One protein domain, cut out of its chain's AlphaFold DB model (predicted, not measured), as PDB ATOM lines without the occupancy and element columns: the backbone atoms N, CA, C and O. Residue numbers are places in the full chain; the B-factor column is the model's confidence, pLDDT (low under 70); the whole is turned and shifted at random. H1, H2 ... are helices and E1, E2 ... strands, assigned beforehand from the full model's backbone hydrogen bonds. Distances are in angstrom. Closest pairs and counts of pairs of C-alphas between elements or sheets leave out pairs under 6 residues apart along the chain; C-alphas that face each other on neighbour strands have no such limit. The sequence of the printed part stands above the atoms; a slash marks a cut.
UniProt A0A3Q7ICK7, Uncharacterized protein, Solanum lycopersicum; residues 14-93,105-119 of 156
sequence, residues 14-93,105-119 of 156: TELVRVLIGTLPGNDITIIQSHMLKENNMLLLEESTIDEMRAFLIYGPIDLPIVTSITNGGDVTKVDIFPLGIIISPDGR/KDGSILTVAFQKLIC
ATOM      1  N   THR A  14      31.463  44.926 120.189       85.31
ATOM      2  CA  THR A  14      31.764  43.710 119.423       85.31
ATOM      3  C   THR A  14      33.271  43.529 119.358       85.31
ATOM      4  O   THR A  14      33.976  44.381 118.829       85.31
ATOM      5  N   GLU A  15      33.767  42.424 119.901       87.69
ATOM      6  CA  GLU A  15      35.170  42.041 119.764       87.69
ATOM      7  C   GLU A  15      35.442  41.593 118.324       87.69
ATOM      8  O   GLU A  15      34.738  40.731 117.796       87.69
ATOM      9  N   LEU A  16      36.444  42.197 117.688       88.19
ATOM     10  CA  LEU A  16      36.860  41.866 116.324       88.19
ATOM     11  C   LEU A  16      38.056  40.916 116.315       88.19
ATOM     12  O   LEU A  16      38.115  39.992 115.505       88.19
ATOM     13  N   VAL A  17      39.024  41.160 117.198       91.00
ATOM     14  CA  VAL A  17      40.229  40.339 117.334       91.00
ATOM     15  C   VAL A  17      40.739  40.399 118.767       91.00
ATOM     16  O   VAL A  17      40.589  41.419 119.441       91.00
ATOM     17  N   ARG A  18      41.383  39.314 119.197       91.31
ATOM     18  CA  ARG A  18      42.063  39.191 120.484       91.31
ATOM     19  C   ARG A  18      43.422  38.547 120.287       91.31
ATOM     20  O   ARG A  18      43.539  37.519 119.620       91.31
ATOM     21  N   VAL A  19      44.433  39.144 120.897       93.00
ATOM     22  CA  VAL A  19      45.807  38.662 120.925       93.00
ATOM     23  C   VAL A  19      46.184  38.458 122.381       93.00
ATOM     24  O   VAL A  19      46.180  39.404 123.158       93.00
ATOM     25  N   LEU A  20      46.492  37.220 122.755       92.44
ATOM     26  CA  LEU A  20      46.950  36.908 124.107       92.44
ATOM     27  C   LEU A  20      48.382  37.405 124.298       92.44
ATOM     28  O   LEU A  20      49.220  37.250 123.404       92.44
ATOM     29  N   ILE A  21      48.663  37.969 125.467       87.38
ATOM     30  CA  ILE A  21      49.967  38.537 125.806       87.38
ATOM     31  C   ILE A  21      50.457  37.898 127.094       87.38
ATOM     32  O   ILE A  21      49.755  37.855 128.089       87.38
ATOM     33  N   GLY A  22      51.683  37.386 127.101       81.31
ATOM     34  CA  GLY A  22      52.210  36.700 128.281       81.31
ATOM     35  C   GLY A  22      51.494  35.377 128.581       81.31
ATOM     36  O   GLY A  22      50.983  34.707 127.686       81.31
ATOM     37  N   THR A  23      51.539  34.956 129.847       81.31
ATOM     38  CA  THR A  23      51.165  33.591 130.266       81.31
ATOM     39  C   THR A  23      49.938  33.525 131.169       81.31
ATOM     40  O   THR A  23      49.428  32.430 131.409       81.31
ATOM     41  N   LEU A  24      49.485  34.659 131.709       83.88
ATOM     42  CA  LEU A  24      48.359  34.704 132.637       83.88
ATOM     43  C   LEU A  24      47.035  34.892 131.879       83.88
ATOM     44  O   LEU A  24      46.956  35.741 130.988       83.88
ATOM     45  N   PRO A  25      45.980  34.128 132.222       80.81
ATOM     46  CA  PRO A  25      44.643  34.380 131.702       80.81
ATOM     47  C   PRO A  25      44.181  35.798 132.060       80.81
ATOM     48  O   PRO A  25      44.179  36.163 133.233       80.81
ATOM     49  N   GLY A  26      43.767  36.574 131.057       80.81
ATOM     50  CA  GLY A  26      43.368  37.980 131.213       80.81
ATOM     51  C   GLY A  26      44.412  38.988 130.732       80.81
ATOM     52  O   GLY A  26      44.124  40.179 130.714       80.81
ATOM     53  N   ASN A  27      45.590  38.523 130.314       90.50
ATOM     54  CA  ASN A  27      46.560  39.365 129.632       90.50
ATOM     55  C   ASN A  27      46.318  39.285 128.124       90.50
ATOM     56  O   ASN A  27      46.636  38.280 127.476       90.50
ATOM     57  N   ASP A  28      45.723  40.328 127.557       92.56
ATOM     58  CA  ASP A  28      45.393  40.379 126.141       92.56
ATOM     59  C   ASP A  28      45.283  41.803 125.601       92.56
ATOM     60  O   ASP A  28      45.006  42.755 126.326       92.56
ATOM     61  N   ILE A  29      45.500  41.918 124.293       92.69
ATOM     62  CA  ILE A  29      45.097  43.073 123.501       92.69
ATOM     63  C   ILE A  29      43.899  42.670 122.649       92.69
ATOM     64  O   ILE A  29      43.951  41.697 121.892       92.69
ATOM     65  N   THR A  30      42.828  43.446 122.728       91.12
ATOM     66  CA  THR A  30      41.613  43.282 121.937       91.12
ATOM     67  C   THR A  30      41.355  44.512 121.084       91.12
ATOM     68  O   THR A  30      41.614  45.644 121.485       91.12
ATOM     69  N   ILE A  31      40.836  44.293 119.876       89.88
ATOM     70  CA  ILE A  31      40.242  45.366 119.077       89.88
ATOM     71  C   ILE A  31      38.739  45.190 119.131       89.88
ATOM     72  O   ILE A  31      38.200  44.138 118.774       89.88
ATOM     73  N   ILE A  32      38.072  46.242 119.571       87.75
ATOM     74  CA  ILE A  32      36.651  46.265 119.848       87.75
ATOM     75  C   ILE A  32      35.998  47.325 118.962       87.75
ATOM     76  O   ILE A  32      36.471  48.455 118.845       87.75
ATOM     77  N   GLN A  33      34.873  46.977 118.356       84.75
ATOM     78  CA  GLN A  33      33.984  47.924 117.703       84.75
ATOM     79  C   GLN A  33      32.889  48.349 118.687       84.75
ATOM     80  O   GLN A  33      32.106  47.519 119.154       84.75
ATOM     81  N   SER A  34      32.831  49.642 119.011       73.44
ATOM     82  CA  SER A  34      31.780  50.203 119.866       73.44
ATOM     83  C   SER A  34      30.579  50.652 119.035       73.44
ATOM     84  O   SER A  34      30.727  51.421 118.087       73.44
ATOM     85  N   HIS A  35      29.371  50.229 119.425       67.81
ATOM     86  CA  HIS A  35      28.123  50.646 118.768       67.81
ATOM     87  C   HIS A  35      27.622  52.029 119.215       67.81
ATOM     88  O   HIS A  35      26.568  52.466 118.754       67.81
ATOM     89  N   MET A  36      28.362  52.743 120.073       59.53
ATOM     90  CA  MET A  36      28.101  54.162 120.375       59.53
ATOM     91  C   MET A  36      28.227  55.058 119.151       59.53
ATOM     92  O   MET A  36      27.523  56.053 119.006       59.53
ATOM     93  N   LEU A  37      29.146  54.687 118.271       53.16
ATOM     94  CA  LEU A  37      29.601  55.482 117.152       53.16
ATOM     95  C   LEU A  37      29.013  54.923 115.860       53.16
ATOM     96  O   LEU A  37      29.746  54.622 114.926       53.16
ATOM     97  N   LYS A  38      27.682  54.769 115.787       44.22
ATOM     98  CA  LYS A  38      26.999  54.266 114.574       44.22
ATOM     99  C   LYS A  38      27.342  55.053 113.299       44.22
ATOM    100  O   LYS A  38      27.096  54.547 112.209       44.22
ATOM    101  N   GLU A  39      27.930  56.241 113.433       51.38
ATOM    102  CA  GLU A  39      28.409  57.073 112.326       51.38
ATOM    103  C   GLU A  39      29.938  57.229 112.244       51.38
ATOM    104  O   GLU A  39      30.423  57.691 111.214       51.38
ATOM    105  N   ASN A  40      30.726  56.815 113.247       57.12
ATOM    106  CA  ASN A  40      32.168  57.075 113.246       57.12
ATOM    107  C   ASN A  40      32.982  55.789 113.147       57.12
ATOM    108  O   ASN A  40      32.970  54.931 114.022       57.12
ATOM    109  N   ASN A  41      33.721  55.743 112.045       73.25
ATOM    110  CA  ASN A  41      34.858  54.914 111.679       73.25
ATOM    111  C   ASN A  41      35.947  54.803 112.777       73.25
ATOM    112  O   ASN A  41      37.107  55.092 112.516       73.25
ATOM    113  N   MET A  42      35.609  54.389 113.998       80.50
ATOM    114  CA  MET A  42      36.530  54.261 115.127       80.50
ATOM    115  C   MET A  42      36.411  52.882 115.775       80.50
ATOM    116  O   MET A  42      35.331  52.306 115.911       80.50
ATOM    117  N   LEU A  43      37.558  52.372 116.193       86.50
ATOM    118  CA  LEU A  43      37.757  51.150 116.948       86.50
ATOM    119  C   LEU A  43      38.357  51.511 118.309       86.50
ATOM    120  O   LEU A  43      38.972  52.564 118.473       86.50
ATOM    121  N   LEU A  44      38.186  50.633 119.285       87.19
ATOM    122  CA  LEU A  44      38.855  50.702 120.575       87.19
ATOM    123  C   LEU A  44      39.923  49.615 120.605       87.19
ATOM    124  O   LEU A  44      39.610  48.438 120.438       87.19
ATOM    125  N   LEU A  45      41.173  50.015 120.800       89.94
ATOM    126  CA  LEU A  45      42.234  49.107 121.204       89.94
ATOM    127  C   LEU A  45      42.176  49.003 122.723       89.94
ATOM    128  O   LEU A  45      42.314  50.024 123.382       89.94
ATOM    129  N   GLU A  46      41.954  47.816 123.266       91.25
ATOM    130  CA  GLU A  46      41.919  47.547 124.703       91.25
ATOM    131  C   GLU A  46      43.067  46.600 125.056       91.25
ATOM    132  O   GLU A  46      43.229  45.555 124.441       91.25
ATOM    133  N   GLU A  47      43.870  46.975 126.038       91.38
ATOM    134  CA  GLU A  47      44.907  46.167 126.662       91.38
ATOM    135  C   GLU A  47      44.477  45.867 128.098       91.38
ATOM    136  O   GLU A  47      44.268  46.773 128.912       91.38
ATOM    137  N   SER A  48      44.354  44.585 128.417       90.69
ATOM    138  CA  SER A  48      44.144  44.105 129.773       90.69
ATOM    139  C   SER A  48      45.371  43.334 130.224       90.69
ATOM    140  O   SER A  48      45.979  42.594 129.452       90.69
ATOM    141  N   THR A  49      45.780  43.540 131.471       90.19
ATOM    142  CA  THR A  49      46.855  42.774 132.095       90.19
ATOM    143  C   THR A  49      46.594  42.648 133.582       90.19
ATOM    144  O   THR A  49      46.178  43.593 134.254       90.19
ATOM    145  N   ILE A  50      46.883  41.468 134.101       88.88
ATOM    146  CA  ILE A  50      46.884  41.129 135.507       88.88
ATOM    147  C   ILE A  50      48.224  40.485 135.863       88.88
ATOM    148  O   ILE A  50      48.734  39.614 135.154       88.88
ATOM    149  N   ASP A  51      48.801  40.931 136.968       84.94
ATOM    150  CA  ASP A  51      49.951  40.317 137.617       84.94
ATOM    151  C   ASP A  51      49.723  40.226 139.137       84.94
ATOM    152  O   ASP A  51      48.643  40.537 139.646       84.94
ATOM    153  N   GLU A  52      50.725  39.745 139.875       79.81
ATOM    154  CA  GLU A  52      50.636  39.540 141.329       79.81
ATOM    155  C   GLU A  52      50.462  40.841 142.129       79.81
ATOM    156  O   GLU A  52      50.011  40.810 143.273       79.81
ATOM    157  N   MET A  53      50.829  41.987 141.557       81.38
ATOM    158  CA  MET A  53      50.824  43.281 142.234       81.38
ATOM    159  C   MET A  53      49.752  44.221 141.696       81.38
ATOM    160  O   MET A  53      49.353  45.140 142.410       81.38
ATOM    161  N   ARG A  54      49.334  44.089 140.438       82.75
ATOM    162  CA  ARG A  54      48.473  45.058 139.763       82.75
ATOM    163  C   ARG A  54      47.600  44.390 138.715       82.75
ATOM    164  O   ARG A  54      48.001  43.466 138.019       82.75
ATOM    165  N   ALA A  55      46.413  44.951 138.554       88.44
ATOM    166  CA  ALA A  55      45.584  44.730 137.385       88.44
ATOM    167  C   ALA A  55      45.390  46.071 136.687       88.44
ATOM    168  O   ALA A  55      45.066  47.066 137.340       88.44
ATOM    169  N   PHE A  56      45.584  46.118 135.377       89.06
ATOM    170  CA  PHE A  56      45.289  47.302 134.596       89.06
ATOM    171  C   PHE A  56      44.467  46.978 133.363       89.06
ATOM    172  O   PHE A  56      44.464  45.872 132.821       89.06
ATOM    173  N   LEU A  57      43.738  48.002 132.959       89.38
ATOM    174  CA  LEU A  57      42.907  48.012 131.783       89.38
ATOM    175  C   LEU A  57      43.097  49.370 131.133       89.38
ATOM    176  O   LEU A  57      42.705  50.398 131.691       89.38
ATOM    177  N   ILE A  58      43.726  49.356 129.973       89.94
ATOM    178  CA  ILE A  58      44.056  50.536 129.193       89.94
ATOM    179  C   ILE A  58      43.341  50.393 127.865       89.94
ATOM    180  O   ILE A  58      43.266  49.311 127.304       89.94
ATOM    181  N   TYR A  59      42.808  51.479 127.344       87.94
ATOM    182  CA  TYR A  59      42.233  51.492 126.021       87.94
ATOM    183  C   TYR A  59      42.539  52.803 125.311       87.94
ATOM    184  O   TYR A  59      42.836  53.827 125.925       87.94
ATOM    185  N   GLY A  60      42.470  52.766 123.989       87.50
ATOM    186  CA  GLY A  60      42.709  53.913 123.136       87.50
ATOM    187  C   GLY A  60      41.800  53.868 121.912       87.50
ATOM    188  O   GLY A  60      41.707  52.822 121.264       87.50
ATOM    189  N   PRO A  61      41.114  54.970 121.575       85.06
ATOM    190  CA  PRO A  61      40.410  55.068 120.307       85.06
ATOM    191  C   PRO A  61      41.404  55.082 119.137       85.06
ATOM    192  O   PRO A  61      42.447  55.729 119.222       85.06
ATOM    193  N   ILE A  62      41.063  54.399 118.042       86.38
ATOM    194  CA  ILE A  62      41.830  54.363 116.789       86.38
ATOM    195  C   ILE A  62      40.869  54.467 115.604       86.38
ATOM    196  O   ILE A  62      39.839  53.798 115.579       86.38
ATOM    197  N   ASP A  63      41.212  55.248 114.584       86.19
ATOM    198  CA  ASP A  63      40.395  55.351 113.375       86.19
ATOM    199  C   ASP A  63      40.480  54.086 112.501       86.19
ATOM    200  O   ASP A  63      41.553  53.640 112.089       86.19
ATOM    201  N   LEU A  64      39.327  53.536 112.127       86.50
ATOM    202  CA  LEU A  64      39.192  52.395 111.222       86.50
ATOM    203  C   LEU A  64      39.888  52.621 109.859       86.50
ATOM    204  O   LEU A  64      40.547  51.691 109.387       86.50
ATOM    205  N   PRO A  65      39.820  53.806 109.214       87.88
ATOM    206  CA  PRO A  65      40.587  54.107 108.008       87.88
ATOM    207  C   PRO A  65      42.096  53.985 108.211       87.88
ATOM    208  O   PRO A  65      42.788  53.496 107.319       87.88
ATOM    209  N   ILE A  66      42.603  54.388 109.379       87.94
ATOM    210  CA  ILE A  66      44.023  54.268 109.719       87.94
ATOM    211  C   ILE A  66      44.391  52.788 109.860       87.94
ATOM    212  O   ILE A  66      45.340  52.334 109.222       87.94
ATOM    213  N   VAL A  67      43.591  52.010 110.597       88.25
ATOM    214  CA  VAL A  67      43.790  50.555 110.727       88.25
ATOM    215  C   VAL A  67      43.750  49.868 109.361       88.25
ATOM    216  O   VAL A  67      44.623  49.065 109.048       88.25
ATOM    217  N   THR A  68      42.789  50.231 108.510       89.06
ATOM    218  CA  THR A  68      42.648  49.683 107.151       89.06
ATOM    219  C   THR A  68      43.829  50.063 106.258       89.06
ATOM    220  O   THR A  68      44.272  49.273 105.430       89.06
ATOM    221  N   SER A  69      44.371  51.272 106.404       90.81
ATOM    222  CA  SER A  69      45.582  51.688 105.693       90.81
ATOM    223  C   SER A  69      46.782  50.831 106.106       90.81
ATOM    224  O   SER A  69      47.485  50.299 105.248       90.81
ATOM    225  N   ILE A  70      46.978  50.621 107.411       91.00
ATOM    226  CA  ILE A  70      48.070  49.799 107.953       91.00
ATOM    227  C   ILE A  70      47.971  48.349 107.486       91.00
ATOM    228  O   ILE A  70      48.970  47.782 107.045       91.00
ATOM    229  N   THR A  71      46.781  47.745 107.534       88.75
ATOM    230  CA  THR A  71      46.594  46.352 107.094       88.75
ATOM    231  C   THR A  71      46.865  46.164 105.600       88.75
ATOM    232  O   THR A  71      47.223  45.067 105.184       88.75
ATOM    233  N   ASN A  72      46.781  47.238 104.807       92.75
ATOM    234  CA  ASN A  72      47.149  47.264 103.392       92.75
ATOM    235  C   ASN A  72      48.621  47.666 103.136       92.75
ATOM    236  O   ASN A  72      48.984  47.972 102.001       92.75
ATOM    237  N   GLY A  73      49.478  47.665 104.164       91.00
ATOM    238  CA  GLY A  73      50.903  48.000 104.046       91.00
ATOM    239  C   GLY A  73      51.219  49.496 104.143       91.00
ATOM    240  O   GLY A  73      52.285  49.930 103.708       91.00
ATOM    241  N   GLY A  74      50.292  50.292 104.679       90.56
ATOM    242  CA  GLY A  74      50.498  51.704 104.986       90.56
ATOM    243  C   GLY A  74      51.472  51.950 106.146       90.56
ATOM    244  O   GLY A  74      51.977  51.038 106.793       90.56
ATOM    245  N   ASP A  75      51.730  53.228 106.412       87.88
ATOM    246  CA  ASP A  75      52.677  53.681 107.434       87.88
ATOM    247  C   ASP A  75      52.063  53.660 108.845       87.88
ATOM    248  O   ASP A  75      51.099  54.375 109.123       87.88
ATOM    249  N   VAL A  76      52.656  52.866 109.741       85.44
ATOM    250  CA  VAL A  76      52.230  52.705 111.144       85.44
ATOM    251  C   VAL A  76      52.605  53.886 112.039       85.44
ATOM    252  O   VAL A  76      52.087  54.000 113.144       85.44
ATOM    253  N   THR A  77      53.488  54.783 111.593       86.88
ATOM    254  CA  THR A  77      53.920  55.942 112.398       86.88
ATOM    255  C   THR A  77      52.870  57.050 112.469       86.88
ATOM    256  O   THR A  77      53.013  57.986 113.248       86.88
ATOM    257  N   LYS A  78      51.800  56.938 111.673       80.00
ATOM    258  CA  LYS A  78      50.712  57.921 111.569       80.00
ATOM    259  C   LYS A  78      49.530  57.631 112.495       80.00
ATOM    260  O   LYS A  78      48.487  58.261 112.353       80.00
ATOM    261  N   VAL A  79      49.656  56.638 113.376       84.81
ATOM    262  CA  VAL A  79      48.600  56.293 114.329       84.81
ATOM    263  C   VAL A  79      48.780  57.112 115.593       84.81
ATOM    264  O   VAL A  79      49.725  56.891 116.346       84.81
ATOM    265  N   ASP A  80      47.829  57.998 115.851       84.69
ATOM    266  CA  ASP A  80      47.705  58.648 117.147       84.69
ATOM    267  C   ASP A  80      46.768  57.821 118.032       84.69
ATOM    268  O   ASP A  80      45.603  57.608 117.697       84.69
ATOM    269  N   ILE A  81      47.283  57.342 119.165       86.38
ATOM    270  CA  ILE A  81      46.505  56.634 120.186       86.38
ATOM    271  C   ILE A  81      46.552  57.474 121.454       86.38
ATOM    272  O   ILE A  81      47.631  57.848 121.913       86.38
ATOM    273  N   PHE A  82      45.385  57.753 122.032       86.00
ATOM    274  CA  PHE A  82      45.261  58.519 123.273       86.00
ATOM    275  C   PHE A  82      44.818  57.592 124.408       86.00
ATOM    276  O   PHE A  82      43.633  57.255 124.475       86.00
ATOM    277  N   PRO A  83      45.742  57.149 125.280       86.19
ATOM    278  CA  PRO A  83      45.421  56.180 126.315       86.19
ATOM    279  C   PRO A  83      44.447  56.746 127.356       86.19
ATOM    280  O   PRO A  83      44.602  57.863 127.861       86.19
ATOM    281  N   LEU A  84      43.469  55.927 127.721       86.62
ATOM    282  CA  LEU A  84      42.606  56.077 128.884       86.62
ATOM    283  C   LEU A  84      42.583  54.736 129.607       86.62
ATOM    284  O   LEU A  84      42.611  53.688 128.973       86.62
ATOM    285  N   GLY A  85      42.542  54.730 130.928       88.06
ATOM    286  CA  GLY A  85      42.457  53.465 131.633       88.06
ATOM    287  C   GLY A  85      42.517  53.575 133.135       88.06
ATOM    288  O   GLY A  85      42.497  54.664 133.720       88.06
ATOM    289  N   ILE A  86      42.590  52.398 133.742       87.62
ATOM    290  CA  ILE A  86      42.636  52.214 135.181       87.62
ATOM    291  C   ILE A  86      43.717  51.225 135.589       87.62
ATOM    292  O   ILE A  86      44.050  50.297 134.854       87.62
ATOM    293  N   ILE A  87      44.218  51.417 136.804       90.50
ATOM    294  CA  ILE A  87      45.100  50.487 137.498       90.50
ATOM    295  C   ILE A  87      44.509  50.239 138.880       90.50
ATOM    296  O   ILE A  87      44.214  51.182 139.615       90.50
ATOM    297  N   ILE A  88      44.363  48.972 139.236       88.62
ATOM    298  CA  ILE A  88      44.021  48.511 140.575       88.62
ATOM    299  C   ILE A  88      45.293  47.925 141.177       88.62
ATOM    300  O   ILE A  88      45.947  47.074 140.573       88.62
ATOM    301  N   SER A  89      45.660  48.405 142.358       88.56
ATOM    302  CA  SER A  89      46.851  47.967 143.086       88.56
ATOM    303  C   SER A  89      46.538  47.830 144.576       88.56
ATOM    304  O   SER A  89      45.616  48.502 145.047       88.56
ATOM    305  N   PRO A  90      47.258  46.990 145.337       85.81
ATOM    306  CA  PRO A  90      47.094  46.914 146.780       85.81
ATOM    307  C   PRO A  90      47.442  48.266 147.406       85.81
ATOM    308  O   PRO A  90      48.344  48.967 146.945       85.81
ATOM    309  N   ASP A  91      46.754  48.631 148.484       83.94
ATOM    310  CA  ASP A  91      47.001  49.891 149.194       83.94
ATOM    311  C   ASP A  91      48.275  49.880 150.060       83.94
ATOM    312  O   ASP A  91      48.554  50.831 150.793       83.94
ATOM    313  N   GLY A  92      49.068  48.810 149.952       74.75
ATOM    314  CA  GLY A  92      50.332  48.635 150.656       74.75
ATOM    315  C   GLY A  92      50.167  48.317 152.139       74.75
ATOM    316  O   GLY A  92      51.177  48.137 152.822       74.75
ATOM    317  N   ARG A  93      48.931  48.192 152.643       67.62
ATOM    318  CA  ARG A  93      48.641  47.682 153.987       67.62
ATOM    319  C   ARG A  93      48.735  46.162 153.985       67.62
ATOM    320  O   ARG A  93      47.797  45.475 154.355       67.62
ATOM    321  N   LYS A 105      40.689  44.412 156.543       61.00
ATOM    322  CA  LYS A 105      40.404  44.253 155.117       61.00
ATOM    323  C   LYS A 105      41.562  44.880 154.350       61.00
ATOM    324  O   LYS A 105      41.735  46.094 154.442       61.00
ATOM    325  N   ASP A 106      42.302  44.075 153.594       70.62
ATOM    326  CA  ASP A 106      43.232  44.589 152.588       70.62
ATOM    327  C   ASP A 106      42.469  45.541 151.656       70.62
ATOM    328  O   ASP A 106      41.408  45.202 151.116       70.62
ATOM    329  N   GLY A 107      42.968  46.770 151.535       79.00
ATOM    330  CA  GLY A 107      42.396  47.785 150.666       79.00
ATOM    331  C   GLY A 107      43.015  47.744 149.274       79.00
ATOM    332  O   GLY A 107      43.997  47.054 148.997       79.00
ATOM    333  N   SER A 108      42.446  48.517 148.356       83.00
ATOM    334  CA  SER A 108      43.016  48.704 147.022       83.00
ATOM    335  C   SER A 108      42.989  50.172 146.633       83.00
ATOM    336  O   SER A 108      42.064  50.910 146.973       83.00
ATOM    337  N   ILE A 109      44.010  50.588 145.895       87.94
ATOM    338  CA  ILE A 109      44.112  51.900 145.273       87.94
ATOM    339  C   ILE A 109      43.695  51.755 143.813       87.94
ATOM    340  O   ILE A 109      44.315  51.009 143.050       87.94
ATOM    341  N   LEU A 110      42.663  52.509 143.434       87.31
ATOM    342  CA  LEU A 110      42.250  52.705 142.050       87.31
ATOM    343  C   LEU A 110      42.913  53.973 141.509       87.31
ATOM    344  O   LEU A 110      42.638  55.079 141.974       87.31
ATOM    345  N   THR A 111      43.764  53.812 140.504       88.75
ATOM    346  CA  THR A 111      44.337  54.918 139.730       88.75
ATOM    347  C   THR A 111      43.612  55.008 138.398       88.75
ATOM    348  O   THR A 111      43.445  53.993 137.729       88.75
ATOM    349  N   VAL A 112      43.204  56.211 138.001       86.31
ATOM    350  CA  VAL A 112      42.565  56.483 136.706       86.31
ATOM    351  C   VAL A 112      43.431  57.484 135.950       86.31
ATOM    352  O   VAL A 112      43.844  58.492 136.527       86.31
ATOM    353  N   ALA A 113      43.712  57.221 134.677       85.75
ATOM    354  CA  ALA A 113      44.530  58.091 133.831       85.75
ATOM    355  C   ALA A 113      43.858  58.303 132.476       85.75
ATOM    356  O   ALA A 113      43.348  57.348 131.901       85.75
ATOM    357  N   PHE A 114      43.880  59.540 131.967       80.56
ATOM    358  CA  PHE A 114      43.241  59.909 130.706       80.56
ATOM    359  C   PHE A 114      44.028  60.920 129.889       80.56
ATOM    360  O   PHE A 114      44.492  61.927 130.425       80.56
ATOM    361  N   GLN A 115      44.040  60.713 128.574       82.88
ATOM    362  CA  GLN A 115      44.434  61.701 127.587       82.88
ATOM    363  C   GLN A 115      43.312  61.944 126.562       82.88
ATOM    364  O   GLN A 115      42.821  61.014 125.930       82.88
ATOM    365  N   LYS A 116      42.937  63.214 126.354       76.44
ATOM    366  CA  LYS A 116      42.026  63.647 125.279       76.44
ATOM    367  C   LYS A 116      42.705  64.708 124.435       76.44
ATOM    368  O   LYS A 116      43.113  65.739 124.970       76.44
ATOM    369  N   LEU A 117      42.771  64.488 123.127       77.81
ATOM    370  CA  LEU A 117      43.135  65.540 122.191       77.81
ATOM    371  C   LEU A 117      41.873  66.278 121.734       77.81
ATOM    372  O   LEU A 117      40.869  65.660 121.388       77.81
ATOM    373  N   ILE A 118      41.921  67.608 121.760       74.31
ATOM    374  CA  ILE A 118      40.837  68.476 121.293       74.31
ATOM    375  C   ILE A 118      41.414  69.365 120.201       74.31
ATOM    376  O   ILE A 118      42.233  70.243 120.474       74.31
ATOM    377  N   CYS A 119      40.986  69.128 118.966       69.62
ATOM    378  CA  CYS A 119      41.371  69.919 117.804       69.62
ATOM    379  C   CYS A 119      40.182  70.762 117.339       69.62
ATOM    380  O   CYS A 119      39.047  70.290 117.317       69.62
TER     381      CYS A 119
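What this domain is: This is residues 14 to 93 and 105 to 119 of the 156 residues of an uncharacterized protein of Solanum lycopersicum (UniProt A0A3Q7ICK7). This is a twisted wall of six strands lying side by side in chain order, with one short helix, H1, at the end where E3 begins and E4 ends. H1 only grazes the sheet, and after it residues 72 to 83, with no named element, lead back to E5. The printed part has 95 residues with six named strands and one named helix, in the order E1, E2, E3, E4, H1, E5, E6. The sheet's order is E1, E2, E3, E4, E5, E6, all antiparallel, and the class is mostly strand. The whole is loose, with a radius of gyration of the C-alphas of 15.7 A and spans of 50 by 33 by 26 A.

How they stand to each other: Look first at the inner strands E3, residues 42 to 50, and E4, residues 55 to 63, a hairpin at 165 degrees; N 47 and O 58 are 2.7 A apart, within hydrogen-bond range. On the other side of E3 is E2, residues 28 to 34, antiparallel at 149 degrees, with N 30 and O 46 at 2.7 A. Beyond it find the edge strand E1, residues 14 to 20, which forms a hairpin with E2 at 169 degrees, N 19 and O 29 being 2.8 A apart. E1 to E4 are a meander, each strand the antiparallel neighbour of the one before. From E4, go to E5, residues 84 to 90, at 176 degrees, with N 59 and O 84 at 2.8 A. The other edge strand is E6, residues 108 to 114, antiparallel to E5 at 164 degrees, with N 87 and O 111 at 2.8 A. E1 and E6 are apart. H1, residues 64 to 71, only grazes the sheet with its residues 64 to 69; its closest C-alphas to E3 are those of Met 42 and Leu 64, 5.1 A apart. In H1 every O i to N i+4 pair is within hydrogen-bond range.

Where its parts are: Find C-alpha 42 at (36.530, 54.261, 115.127); from there E3 runs 26.4 A to C-alpha 50, and E4 returns over 26.8 A to C-alpha 63. E1 begins at C-alpha 14, (31.764, 43.710, 119.423), and is 17.3 A long; E2 is 17.9 A. H1 spans 10.4 A and E5 20.6 A. E6, 19.8 A, ends at C-alpha 114, (43.241, 59.909, 130.706).

The domain as a whole: The two C-alphas farthest apart, those of Gly 73 and Lys 105, are 52.3 A from each other. Residues 94 to 104 are not printed; across this cut, on the link from E5 to E6, C-alphas 93 and 105 are 9.0 A apart. The link from H1 to E5 is long, with 12 residues. The mean pLDDT of the printed part is 83.5; look for values under 70 at residues 35 to 40, 93, 105 and 119.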